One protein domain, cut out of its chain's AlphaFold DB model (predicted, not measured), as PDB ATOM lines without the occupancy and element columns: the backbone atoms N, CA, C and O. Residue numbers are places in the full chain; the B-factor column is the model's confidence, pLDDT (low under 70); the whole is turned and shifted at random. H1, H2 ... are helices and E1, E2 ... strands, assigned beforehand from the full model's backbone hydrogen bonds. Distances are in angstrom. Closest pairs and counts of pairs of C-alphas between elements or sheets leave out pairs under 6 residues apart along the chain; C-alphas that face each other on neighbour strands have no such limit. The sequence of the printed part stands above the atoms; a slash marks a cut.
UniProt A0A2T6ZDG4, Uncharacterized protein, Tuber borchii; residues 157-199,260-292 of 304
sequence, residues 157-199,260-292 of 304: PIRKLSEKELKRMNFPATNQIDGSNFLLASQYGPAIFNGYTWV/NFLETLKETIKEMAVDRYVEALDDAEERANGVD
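Overview. This is residues 157 to 199 and 260 to 292 of the 304 residues of an uncharacterized protein of Tuber borchii (UniProt A0A2T6ZDG4). One long helix, H2, has the hairpin E1-E2 packed on its side and short H1 near one end. The printed part has 76 residues with two named helices and two antiparallel strands, ordered H1, E1, E2, H2; the class is mostly helix. It is only just compact, close to loose, with radius of gyration of the C-alphas 13.5 A, and spans 44 by 23 by 20 A.

Arrangement. H1, residues 163 to 169, is close but not clearly touching H2, residues 260 to 289; the closest C-alphas, 163 and 288, are 7.2 A apart. Hairpin strands E1, residues 191 to 193, and E2, residues 196 to 199, have N 193 and O 196 within hydrogen-bond range, 3.0 A. The closest C-alphas of E2 and H2, 198 and 273, are 5.2 A apart. Every O i to N i+4 pair is within range in H1, 24 of 26 in H2.

Along the chain. H1 begins at C-alpha 163 (145.882, 121.642, 153.506). H2, 43.4 A long, ends at C-alpha 289 (154.136, 123.714, 146.795).

Size, cuts and confidence. Residues 200 to 259 are cut out, with C-alphas 199 and 260 20.4 A apart. H1 to E1 is a long link. Residues 290 to 292 have pLDDT under 70.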
ATOM      1  N   PRO A 157     150.562 110.020 160.414       88.75
ATOM      2  CA  PRO A 157     149.163 110.226 160.781       88.75
ATOM      3  C   PRO A 157     148.504 111.334 159.958       88.75
ATOM      4  O   PRO A 157     147.285 111.351 159.787       88.75
ATOM      5  N   ILE A 158     149.318 112.239 159.412       88.69
ATOM      6  CA  ILE A 158     148.863 113.411 158.670       88.69
ATOM      7  C   ILE A 158     148.969 113.260 157.148       88.69
ATOM      8  O   ILE A 158     148.537 114.143 156.412       88.69
ATOM      9  N   ARG A 159     149.469 112.119 156.653       86.69
ATOM     10  CA  ARG A 159     149.749 111.888 155.223       86.69
ATOM     11  C   ARG A 159     148.549 112.120 154.304       86.69
ATOM     12  O   ARG A 159     148.722 112.514 153.156       86.69
ATOM     13  N   LYS A 160     147.340 111.815 154.781       86.56
ATOM     14  CA  LYS A 160     146.094 111.879 153.993       86.56
ATOM     15  C   LYS A 160     145.284 113.156 154.225       86.56
ATOM     16  O   LYS A 160     144.189 113.268 153.681       86.56
ATOM     17  N   LEU A 161     145.778 114.080 155.045       86.94
ATOM     18  CA  LEU A 161     145.058 115.307 155.364       86.94
ATOM     19  C   LEU A 161     145.214 116.336 154.245       86.94
ATOM     20  O   LEU A 161     146.291 116.504 153.676       86.94
ATOM     21  N   SER A 162     144.133 117.054 153.959       86.06
ATOM     22  CA  SER A 162     144.158 118.226 153.085       86.06
ATOM     23  C   SER A 162     144.851 119.415 153.761       86.06
ATOM     24  O   SER A 162     144.852 119.532 154.987       86.06
ATOM     25  N   GLU A 163     145.345 120.376 152.973       84.94
ATOM     26  CA  GLU A 163     145.882 121.642 153.506       84.94
ATOM     27  C   GLU A 163     144.909 122.339 154.466       84.94
ATOM     28  O   GLU A 163     145.315 122.929 155.465       84.94
ATOM     29  N   LYS A 164     143.603 122.288 154.169       87.31
ATOM     30  CA  LYS A 164     142.575 122.900 155.017       87.31
ATOM     31  C   LYS A 164     142.493 122.205 156.375       87.31
ATOM     32  O   LYS A 164     142.278 122.877 157.380       87.31
ATOM     33  N   GLU A 165     142.633 120.884 156.415       88.75
ATOM     34  CA  GLU A 165     142.651 120.116 157.663       88.75
ATOM     35  C   GLU A 165     143.932 120.377 158.455       88.75
ATOM     36  O   GLU A 165     143.841 120.642 159.651       88.75
ATOM     37  N   LEU A 166     145.089 120.419 157.791       86.75
ATOM     38  CA  LEU A 166     146.370 120.756 158.421       86.75
ATOM     39  C   LEU A 166     146.352 122.164 159.036       86.75
ATOM     40  O   LEU A 166     146.657 122.325 160.216       86.75
ATOM     41  N   LYS A 167     145.886 123.173 158.285       86.44
ATOM     42  CA  LYS A 167     145.734 124.557 158.778       86.44
ATOM     43  C   LYS A 167     144.783 124.641 159.974       86.44
ATOM     44  O   LYS A 167     145.002 125.438 160.878       86.44
ATOM     45  N   ARG A 168     143.736 123.807 160.011       88.94
ATOM     46  CA  ARG A 168     142.801 123.735 161.148       88.94
ATOM     47  C   ARG A 168     143.409 123.109 162.401       88.94
ATOM     48  O   ARG A 168     142.944 123.432 163.489       88.94
ATOM     49  N   MET A 169     144.380 122.211 162.257       84.62
ATOM     50  CA  MET A 169     145.046 121.571 163.397       84.62
ATOM     51  C   MET A 169     146.048 122.490 164.089       84.62
ATOM     52  O   MET A 169     146.369 122.241 165.246       84.62
ATOM     53  N   ASN A 170     146.490 123.558 163.413       85.75
ATOM     54  CA  ASN A 170     147.411 124.555 163.958       85.75
ATOM     55  C   ASN A 170     148.647 123.905 164.605       85.75
ATOM     56  O   ASN A 170     148.984 124.162 165.761       85.75
ATOM     57  N   PHE A 171     149.268 122.999 163.851       88.38
ATOM     58  CA  PHE A 171     150.518 122.357 164.225       88.38
ATOM     59  C   PHE A 171     151.610 123.417 164.480       88.38
ATOM     60  O   PHE A 171     151.727 124.343 163.674       88.38
ATOM     61  N   PRO A 172     152.373 123.320 165.588       89.75
ATOM     62  CA  PRO A 172     153.542 124.169 165.813       89.75
ATOM     63  C   PRO A 172     154.546 124.110 164.657       89.75
ATOM     64  O   PRO A 172     154.606 123.128 163.922       89.75
ATOM     65  N   ALA A 173     155.358 125.156 164.510       87.69
ATOM     66  CA  ALA A 173     156.471 125.106 163.568       87.69
ATOM     67  C   ALA A 173     157.517 124.070 164.017       87.69
ATOM     68  O   ALA A 173     157.650 123.782 165.208       87.69
ATOM     69  N   THR A 174     158.298 123.540 163.074       87.25
ATOM     70  CA  THR A 174     159.314 122.501 163.331       87.25
ATOM     71  C   THR A 174     160.380 122.938 164.343       87.25
ATOM     72  O   THR A 174     160.881 122.121 165.101       87.25
ATOM     73  N   ASN A 175     160.670 124.239 164.447       87.62
ATOM     74  CA  ASN A 175     161.587 124.805 165.445       87.62
ATOM     75  C   ASN A 175     160.952 125.067 166.828       87.62
ATOM     76  O   ASN A 175     161.616 125.602 167.714       87.62
ATOM     77  N   GLN A 176     159.664 124.767 166.999       90.94
ATOM     78  CA  GLN A 176     158.902 124.969 168.237       90.94
ATOM     79  C   GLN A 176     158.462 123.654 168.881       90.94
ATOM     80  O   GLN A 176     157.762 123.690 169.895       90.94
ATOM     81  N   ILE A 177     158.826 122.519 168.285       93.31
ATOM     82  CA  ILE A 177     158.489 121.199 168.797       93.31
ATOM     83  C   ILE A 177     159.740 120.484 169.303       93.31
ATOM     84  O   ILE A 177     160.798 120.522 168.681       93.31
ATOM     85  N   ASP A 178     159.602 119.824 170.443       94.69
ATOM     86  CA  ASP A 178     160.612 118.970 171.042       94.69
ATOM     87  C   ASP A 178     159.954 117.747 171.708       94.69
ATOM     88  O   ASP A 178     158.730 117.568 171.706       94.69
ATOM     89  N   GLY A 179     160.775 116.875 172.297       92.75
ATOM     90  CA  GLY A 179     160.297 115.649 172.935       92.75
ATOM     91  C   GLY A 179     159.338 115.878 174.111       92.75
ATOM     92  O   GLY A 179     158.587 114.971 174.481       92.75
ATOM     93  N   SER A 180     159.315 117.070 174.714       95.25
ATOM     94  CA  SER A 180     158.402 117.407 175.811       95.25
ATOM     95  C   SER A 180     156.959 117.608 175.341       95.25
ATOM     96  O   SER A 180     156.033 117.422 176.133       95.25
ATOM     97  N   ASN A 181     156.745 117.902 174.053       96.44
ATOM     98  CA  ASN A 181     155.409 118.028 173.471       96.44
ATOM     99  C   ASN A 181     154.684 116.680 173.334       96.44
ATOM    100  O   ASN A 181     153.457 116.654 173.225       96.44
ATOM    101  N   PHE A 182     155.418 115.566 173.351       96.62
ATOM    102  CA  PHE A 182     154.863 114.232 173.152       96.62
ATOM    103  C   PHE A 182     154.536 113.560 174.485       96.62
ATOM    104  O   PHE A 182     155.403 113.318 175.332       96.62
ATOM    105  N   LEU A 183     153.264 113.196 174.650       96.88
ATOM    106  CA  LEU A 183     152.802 112.388 175.770       96.88
ATOM    107  C   LEU A 183     153.177 110.924 175.531       96.88
ATOM    108  O   LEU A 183     152.770 110.334 174.531       96.88
ATOM    109  N   LEU A 184     153.877 110.316 176.486       96.44
ATOM    110  CA  LEU A 184     154.093 108.871 176.509       96.44
ATOM    111  C   LEU A 184     152.995 108.187 177.323       96.44
ATOM    112  O   LEU A 184     152.821 108.478 178.505       96.44
ATOM    113  N   ALA A 185     152.267 107.258 176.701       94.44
ATOM    114  CA  ALA A 185     151.216 106.498 177.386       94.44
ATOM    115  C   ALA A 185     151.768 105.403 178.324       94.44
ATOM    116  O   ALA A 185     151.069 104.948 179.226       94.44
ATOM    117  N   SER A 186     153.018 104.978 178.119       93.38
ATOM    118  CA  SER A 186     153.773 104.100 179.020       93.38
ATOM    119  C   SER A 186     155.278 104.345 178.860       93.38
ATOM    120  O   SER A 186     155.685 105.100 177.975       93.38
ATOM    121  N   GLN A 187     156.109 103.680 179.668       88.88
ATOM    122  CA  GLN A 187     157.576 103.750 179.569       88.88
ATOM    123  C   GLN A 187     158.100 103.428 178.160       88.88
ATOM    124  O   GLN A 187     159.101 103.993 177.734       88.88
ATOM    125  N   TYR A 188     157.389 102.574 177.423       93.19
ATOM    126  CA  TYR A 188     157.773 102.124 176.087       93.19
ATOM    127  C   TYR A 188     156.878 102.711 174.991       93.19
ATOM    128  O   TYR A 188     156.745 102.131 173.921       93.19
ATOM    129  N   GLY A 189     156.219 103.841 175.259       93.50
ATOM    130  CA  GLY A 189     155.266 104.467 174.344       93.50
ATOM    131  C   GLY A 189     153.846 103.891 174.443       93.50
ATOM    132  O   GLY A 189     153.520 103.188 175.406       93.50
ATOM    133  N   PRO A 190     152.962 104.193 173.481       96.56
ATOM    134  CA  PRO A 190     153.173 105.092 172.339       96.56
ATOM    135  C   PRO A 190     153.464 106.552 172.723       96.56
ATOM    136  O   PRO A 190     153.091 106.988 173.815       96.56
ATOM    137  N   ALA A 191     154.083 107.295 171.799       97.31
ATOM    138  CA  ALA A 191     154.215 108.753 171.827       97.31
ATOM    139  C   ALA A 191     153.081 109.420 171.045       97.31
ATOM    140  O   ALA A 191     152.879 109.160 169.853       97.31
ATOM    141  N   ILE A 192     152.343 110.292 171.731       96.81
ATOM    142  CA  ILE A 192     151.108 110.901 171.242       96.81
ATOM    143  C   ILE A 192     151.234 112.423 171.275       96.81
ATOM    144  O   ILE A 192     151.593 113.004 172.298       96.81
ATOM    145  N   PHE A 193     150.866 113.074 170.172       95.88
ATOM    146  CA  PHE A 193     150.760 114.530 170.077       95.88
ATOM    147  C   PHE A 193     149.555 114.920 169.216       95.88
ATOM    148  O   PHE A 193     149.320 114.328 168.161       95.88
ATOM    149  N   ASN A 194     148.762 115.890 169.687       92.56
ATOM    150  CA  ASN A 194     147.509 116.329 169.054       92.56
ATOM    151  C   ASN A 194     146.526 115.186 168.726       92.56
ATOM    152  O   ASN A 194     145.829 115.218 167.717       92.56
ATOM    153  N   GLY A 195     146.466 114.164 169.586       91.38
ATOM    154  CA  GLY A 195     145.587 113.004 169.398       91.38
ATOM    155  C   GLY A 195     146.072 111.997 168.350       91.38
ATOM    156  O   GLY A 195     145.374 111.019 168.094       91.38
ATOM    157  N   TYR A 196     147.262 112.197 167.779       93.88
ATOM    158  CA  TYR A 196     147.887 111.282 166.831       93.88
ATOM    159  C   TYR A 196     149.039 110.517 167.474       93.88
ATOM    160  O   TYR A 196     149.819 111.082 168.240       93.88
ATOM    161  N   THR A 197     149.159 109.238 167.122       95.25
ATOM    162  CA  THR A 197     150.307 108.401 167.480       95.25
ATOM    163  C   THR A 197     151.423 108.624 166.469       95.25
ATOM    164  O   THR A 197     151.265 108.291 165.295       95.25
ATOM    165  N   TRP A 198     152.543 109.174 166.931       94.31
ATOM    166  CA  TRP A 198     153.730 109.434 166.109       94.31
ATOM    167  C   TRP A 198     154.750 108.302 166.206       94.31
ATOM    168  O   TRP A 198     155.431 107.983 165.232       94.31
ATOM    169  N   VAL A 199     154.797 107.641 167.364       94.62
ATOM    170  CA  VAL A 199     155.537 106.396 167.573       94.62
ATOM    171  C   VAL A 199     154.650 105.442 168.361       94.62
ATOM    172  O   VAL A 199     154.079 105.822 169.385       94.62
ATOM    173  N   ASN A 260     170.413 100.807 181.249       90.81
ATOM    174  CA  ASN A 260     170.566 102.137 180.666       90.81
ATOM    175  C   ASN A 260     169.801 102.279 179.337       90.81
ATOM    176  O   ASN A 260     169.203 103.324 179.059       90.81
ATOM    177  N   PHE A 261     169.741 101.218 178.522       91.12
ATOM    178  CA  PHE A 261     168.879 101.207 177.337       91.12
ATOM    179  C   PHE A 261     167.420 101.512 177.685       91.12
ATOM    180  O   PHE A 261     166.816 102.419 177.114       91.12
ATOM    181  N   LEU A 262     166.847 100.766 178.630       91.50
ATOM    182  CA  LEU A 262     165.446 100.897 179.021       91.50
ATOM    183  C   LEU A 262     165.158 102.246 179.698       91.50
ATOM    184  O   LEU A 262     164.068 102.797 179.518       91.50
ATOM    185  N   GLU A 263     166.125 102.805 180.431       90.19
ATOM    186  CA  GLU A 263     166.028 104.140 181.036       90.19
ATOM    187  C   GLU A 263     166.006 105.262 179.986       90.19
ATOM    188  O   GLU A 263     165.262 106.242 180.127       90.19
ATOM    189  N   THR A 264     166.776 105.106 178.905       91.38
ATOM    190  CA  THR A 264     166.892 106.092 177.816       91.38
ATOM    191  C   THR A 264     165.897 105.868 176.673       91.38
ATOM    192  O   THR A 264     165.686 106.760 175.841       91.38
ATOM    193  N   LEU A 265     165.219 104.717 176.635       91.94
ATOM    194  CA  LEU A 265     164.256 104.361 175.593       91.94
ATOM    195  C   LEU A 265     163.111 105.378 175.489       91.94
ATOM    196  O   LEU A 265     162.720 105.750 174.385       91.94
ATOM    197  N   LYS A 266     162.626 105.906 176.618       93.38
ATOM    198  CA  LYS A 266     161.575 106.939 176.637       93.38
ATOM    199  C   LYS A 266     161.969 108.203 175.858       93.38
ATOM    200  O   LYS A 266     161.136 108.757 175.145       93.38
ATOM    201  N   GLU A 267     163.221 108.646 175.982       93.38
ATOM    202  CA  GLU A 267     163.705 109.854 175.306       93.38
ATOM    203  C   GLU A 267     163.932 109.555 173.827       93.38
ATOM    204  O   GLU A 267     163.491 110.318 172.979       93.38
ATOM    205  N   THR A 268     164.452 108.368 173.512       93.25
ATOM    206  CA  THR A 268     164.594 107.880 172.128       93.25
ATOM    207  C   THR A 268     163.258 107.846 171.386       93.25
ATOM    208  O   THR A 268     163.157 108.287 170.247       93.25
ATOM    209  N   ILE A 269     162.199 107.353 172.035       94.75
ATOM    210  CA  ILE A 269     160.850 107.317 171.455       94.75
ATOM    211  C   ILE A 269     160.340 108.739 171.183       94.75
ATOM    212  O   ILE A 269     159.663 108.969 170.183       94.75
ATOM    213  N   LYS A 270     160.649 109.699 172.057       95.25
ATOM    214  CA  LYS A 270     160.263 111.101 171.874       95.25
ATOM    215  C   LYS A 270     161.067 111.789 170.775       95.25
ATOM    216  O   LYS A 270     160.467 112.502 169.982       95.25
ATOM    217  N   GLU A 271     162.372 111.543 170.696       93.81
ATOM    218  CA  GLU A 271     163.244 111.997 169.601       93.81
ATOM    219  C   GLU A 271     162.703 111.495 168.256       93.81
ATOM    220  O   GLU A 271     162.384 112.293 167.382       93.81
ATOM    221  N   MET A 272     162.420 110.192 168.147       93.31
ATOM    222  CA  MET A 272     161.794 109.613 166.953       93.31
ATOM    223  C   MET A 272     160.436 110.246 166.620       93.31
ATOM    224  O   MET A 272     160.072 110.355 165.448       93.31
ATOM    225  N   ALA A 273     159.651 110.626 167.631       94.50
ATOM    226  CA  ALA A 273     158.362 111.275 167.423       94.50
ATOM    227  C   ALA A 273     158.519 112.697 166.862       94.50
ATOM    228  O   ALA A 273     157.748 113.078 165.982       94.50
ATOM    229  N   VAL A 274     159.524 113.443 167.335       94.19
ATOM    230  CA  VAL A 274     159.906 114.758 166.800       94.19
ATOM    231  C   VAL A 274     160.372 114.624 165.354       94.19
ATOM    232  O   VAL A 274     159.836 115.315 164.494       94.19
ATOM    233  N   ASP A 275     161.288 113.699 165.065       91.94
ATOM    234  CA  ASP A 275     161.833 113.513 163.713       91.94
ATOM    235  C   ASP A 275     160.721 113.204 162.705       91.94
ATOM    236  O   ASP A 275     160.585 113.871 161.680       91.94
ATOM    237  N   ARG A 276     159.840 112.256 163.046       92.44
ATOM    238  CA  ARG A 276     158.682 111.892 162.214       92.44
ATOM    239  C   ARG A 276     157.687 113.029 162.049       92.44
ATOM    240  O   ARG A 276     157.011 113.105 161.026       92.44
ATOM    241  N   TYR A 277     157.544 113.873 163.067       93.12
ATOM    242  CA  TYR A 277     156.696 115.054 163.001       93.12
ATOM    243  C   TYR A 277     157.239 116.086 162.022       93.12
ATOM    244  O   TYR A 277     156.485 116.570 161.178       93.12
ATOM    245  N   VAL A 278     158.532 116.391 162.126       91.12
ATOM    246  CA  VAL A 278     159.220 117.334 161.244       91.12
ATOM    247  C   VAL A 278     159.153 116.837 159.803       91.12
ATOM    248  O   VAL A 278     158.620 117.545 158.953       91.12
ATOM    249  N   GLU A 279     159.548 115.583 159.565       89.12
ATOM    250  CA  GLU A 279     159.490 114.946 158.245       89.12
ATOM    251  C   GLU A 279     158.075 115.014 157.655       89.12
ATOM    252  O   GLU A 279     157.889 115.413 156.511       89.12
ATOM    253  N   ALA A 280     157.045 114.704 158.448       89.25
ATOM    254  CA  ALA A 280     155.666 114.716 157.974       89.25
ATOM    255  C   ALA A 280     155.133 116.116 157.617       89.25
ATOM    256  O   ALA A 280     154.243 116.221 156.762       89.25
ATOM    257  N   LEU A 281     155.611 117.168 158.291       89.88
ATOM    258  CA  LEU A 281     155.256 118.551 157.972       89.88
ATOM    259  C   LEU A 281     155.979 119.042 156.721       89.88
ATOM    260  O   LEU A 281     155.317 119.622 155.858       89.88
ATOM    261  N   ASP A 282     157.275 118.760 156.598       86.62
ATOM    262  CA  ASP A 282     158.069 119.103 155.415       86.62
ATOM    263  C   ASP A 282     157.465 118.436 154.168       86.62
ATOM    264  O   ASP A 282     157.128 119.105 153.188       86.62
ATOM    265  N   ASP A 283     157.154 117.143 154.271       84.00
ATOM    266  CA  ASP A 283     156.412 116.364 153.277       84.00
ATOM    267  C   ASP A 283     155.075 117.013 152.877       84.00
ATOM    268  O   ASP A 283     154.617 116.920 151.732       84.00
ATOM    269  N   ALA A 284     154.357 117.591 153.842       85.19
ATOM    270  CA  ALA A 284     153.067 118.223 153.595       85.19
ATOM    271  C   ALA A 284     153.210 119.574 152.889       85.19
ATOM    272  O   ALA A 284     152.395 119.883 152.015       85.19
ATOM    273  N   GLU A 285     154.234 120.347 153.241       84.00
ATOM    274  CA  GLU A 285     154.570 121.608 152.589       84.00
ATOM    275  C   GLU A 285     155.039 121.385 151.143       84.00
ATOM    276  O   GLU A 285     154.571 122.069 150.231       84.00
ATOM    277  N   GLU A 286     155.881 120.382 150.895       82.06
ATOM    278  CA  GLU A 286     156.344 120.034 149.546       82.06
ATOM    279  C   GLU A 286     155.190 119.633 148.625       82.06
ATOM    280  O   GLU A 286     155.075 120.136 147.501       82.06
ATOM    281  N   ARG A 287     154.250 118.822 149.133       80.94
ATOM    282  CA  ARG A 287     153.016 118.486 148.405       80.94
ATOM    283  C   ARG A 287     152.162 119.711 148.084       80.94
ATOM    284  O   ARG A 287     151.531 119.733 147.028       80.94
ATOM    285  N   ALA A 288     152.103 120.698 148.976       78.75
ATOM    286  CA  ALA A 288     151.344 121.928 148.749       78.75
ATOM    287  C   ALA A 288     152.015 122.835 147.705       78.75
ATOM    288  O   ALA A 288     151.327 123.466 146.902       78.75
ATOM    289  N   ASN A 289     153.350 122.860 147.682       77.50
ATOM    290  CA  ASN A 289     154.136 123.714 146.795       77.50
ATOM    291  C   ASN A 289     154.410 123.089 145.415       77.50
ATOM    292  O   ASN A 289     154.822 123.800 144.500       77.50
ATOM    293  N   GLY A 290     154.174 121.782 145.239       67.75
ATOM    294  CA  GLY A 290     154.415 121.076 143.975       67.75
ATOM    295  C   GLY A 290     155.896 120.996 143.593       67.75
ATOM    296  O   GLY A 290     156.217 120.844 142.415       67.75
ATOM    297  N   VAL A 291     156.788 121.136 144.577       58.38
ATOM    298  CA  VAL A 291     158.240 121.076 144.404       58.38
ATOM    299  C   VAL A 291     158.709 119.736 144.949       58.38
ATOM    300  O   VAL A 291     158.684 119.526 146.156       58.38
ATOM    301  N   ASP A 292     159.127 118.842 144.058       54.06
ATOM    302  CA  ASP A 292     159.942 117.685 144.422       54.06
ATOM    303  C   ASP A 292     161.401 118.163 144.448       54.06
ATOM    304  O   ASP A 292     161.974 118.463 143.396       54.06
TER     305      ASP A 292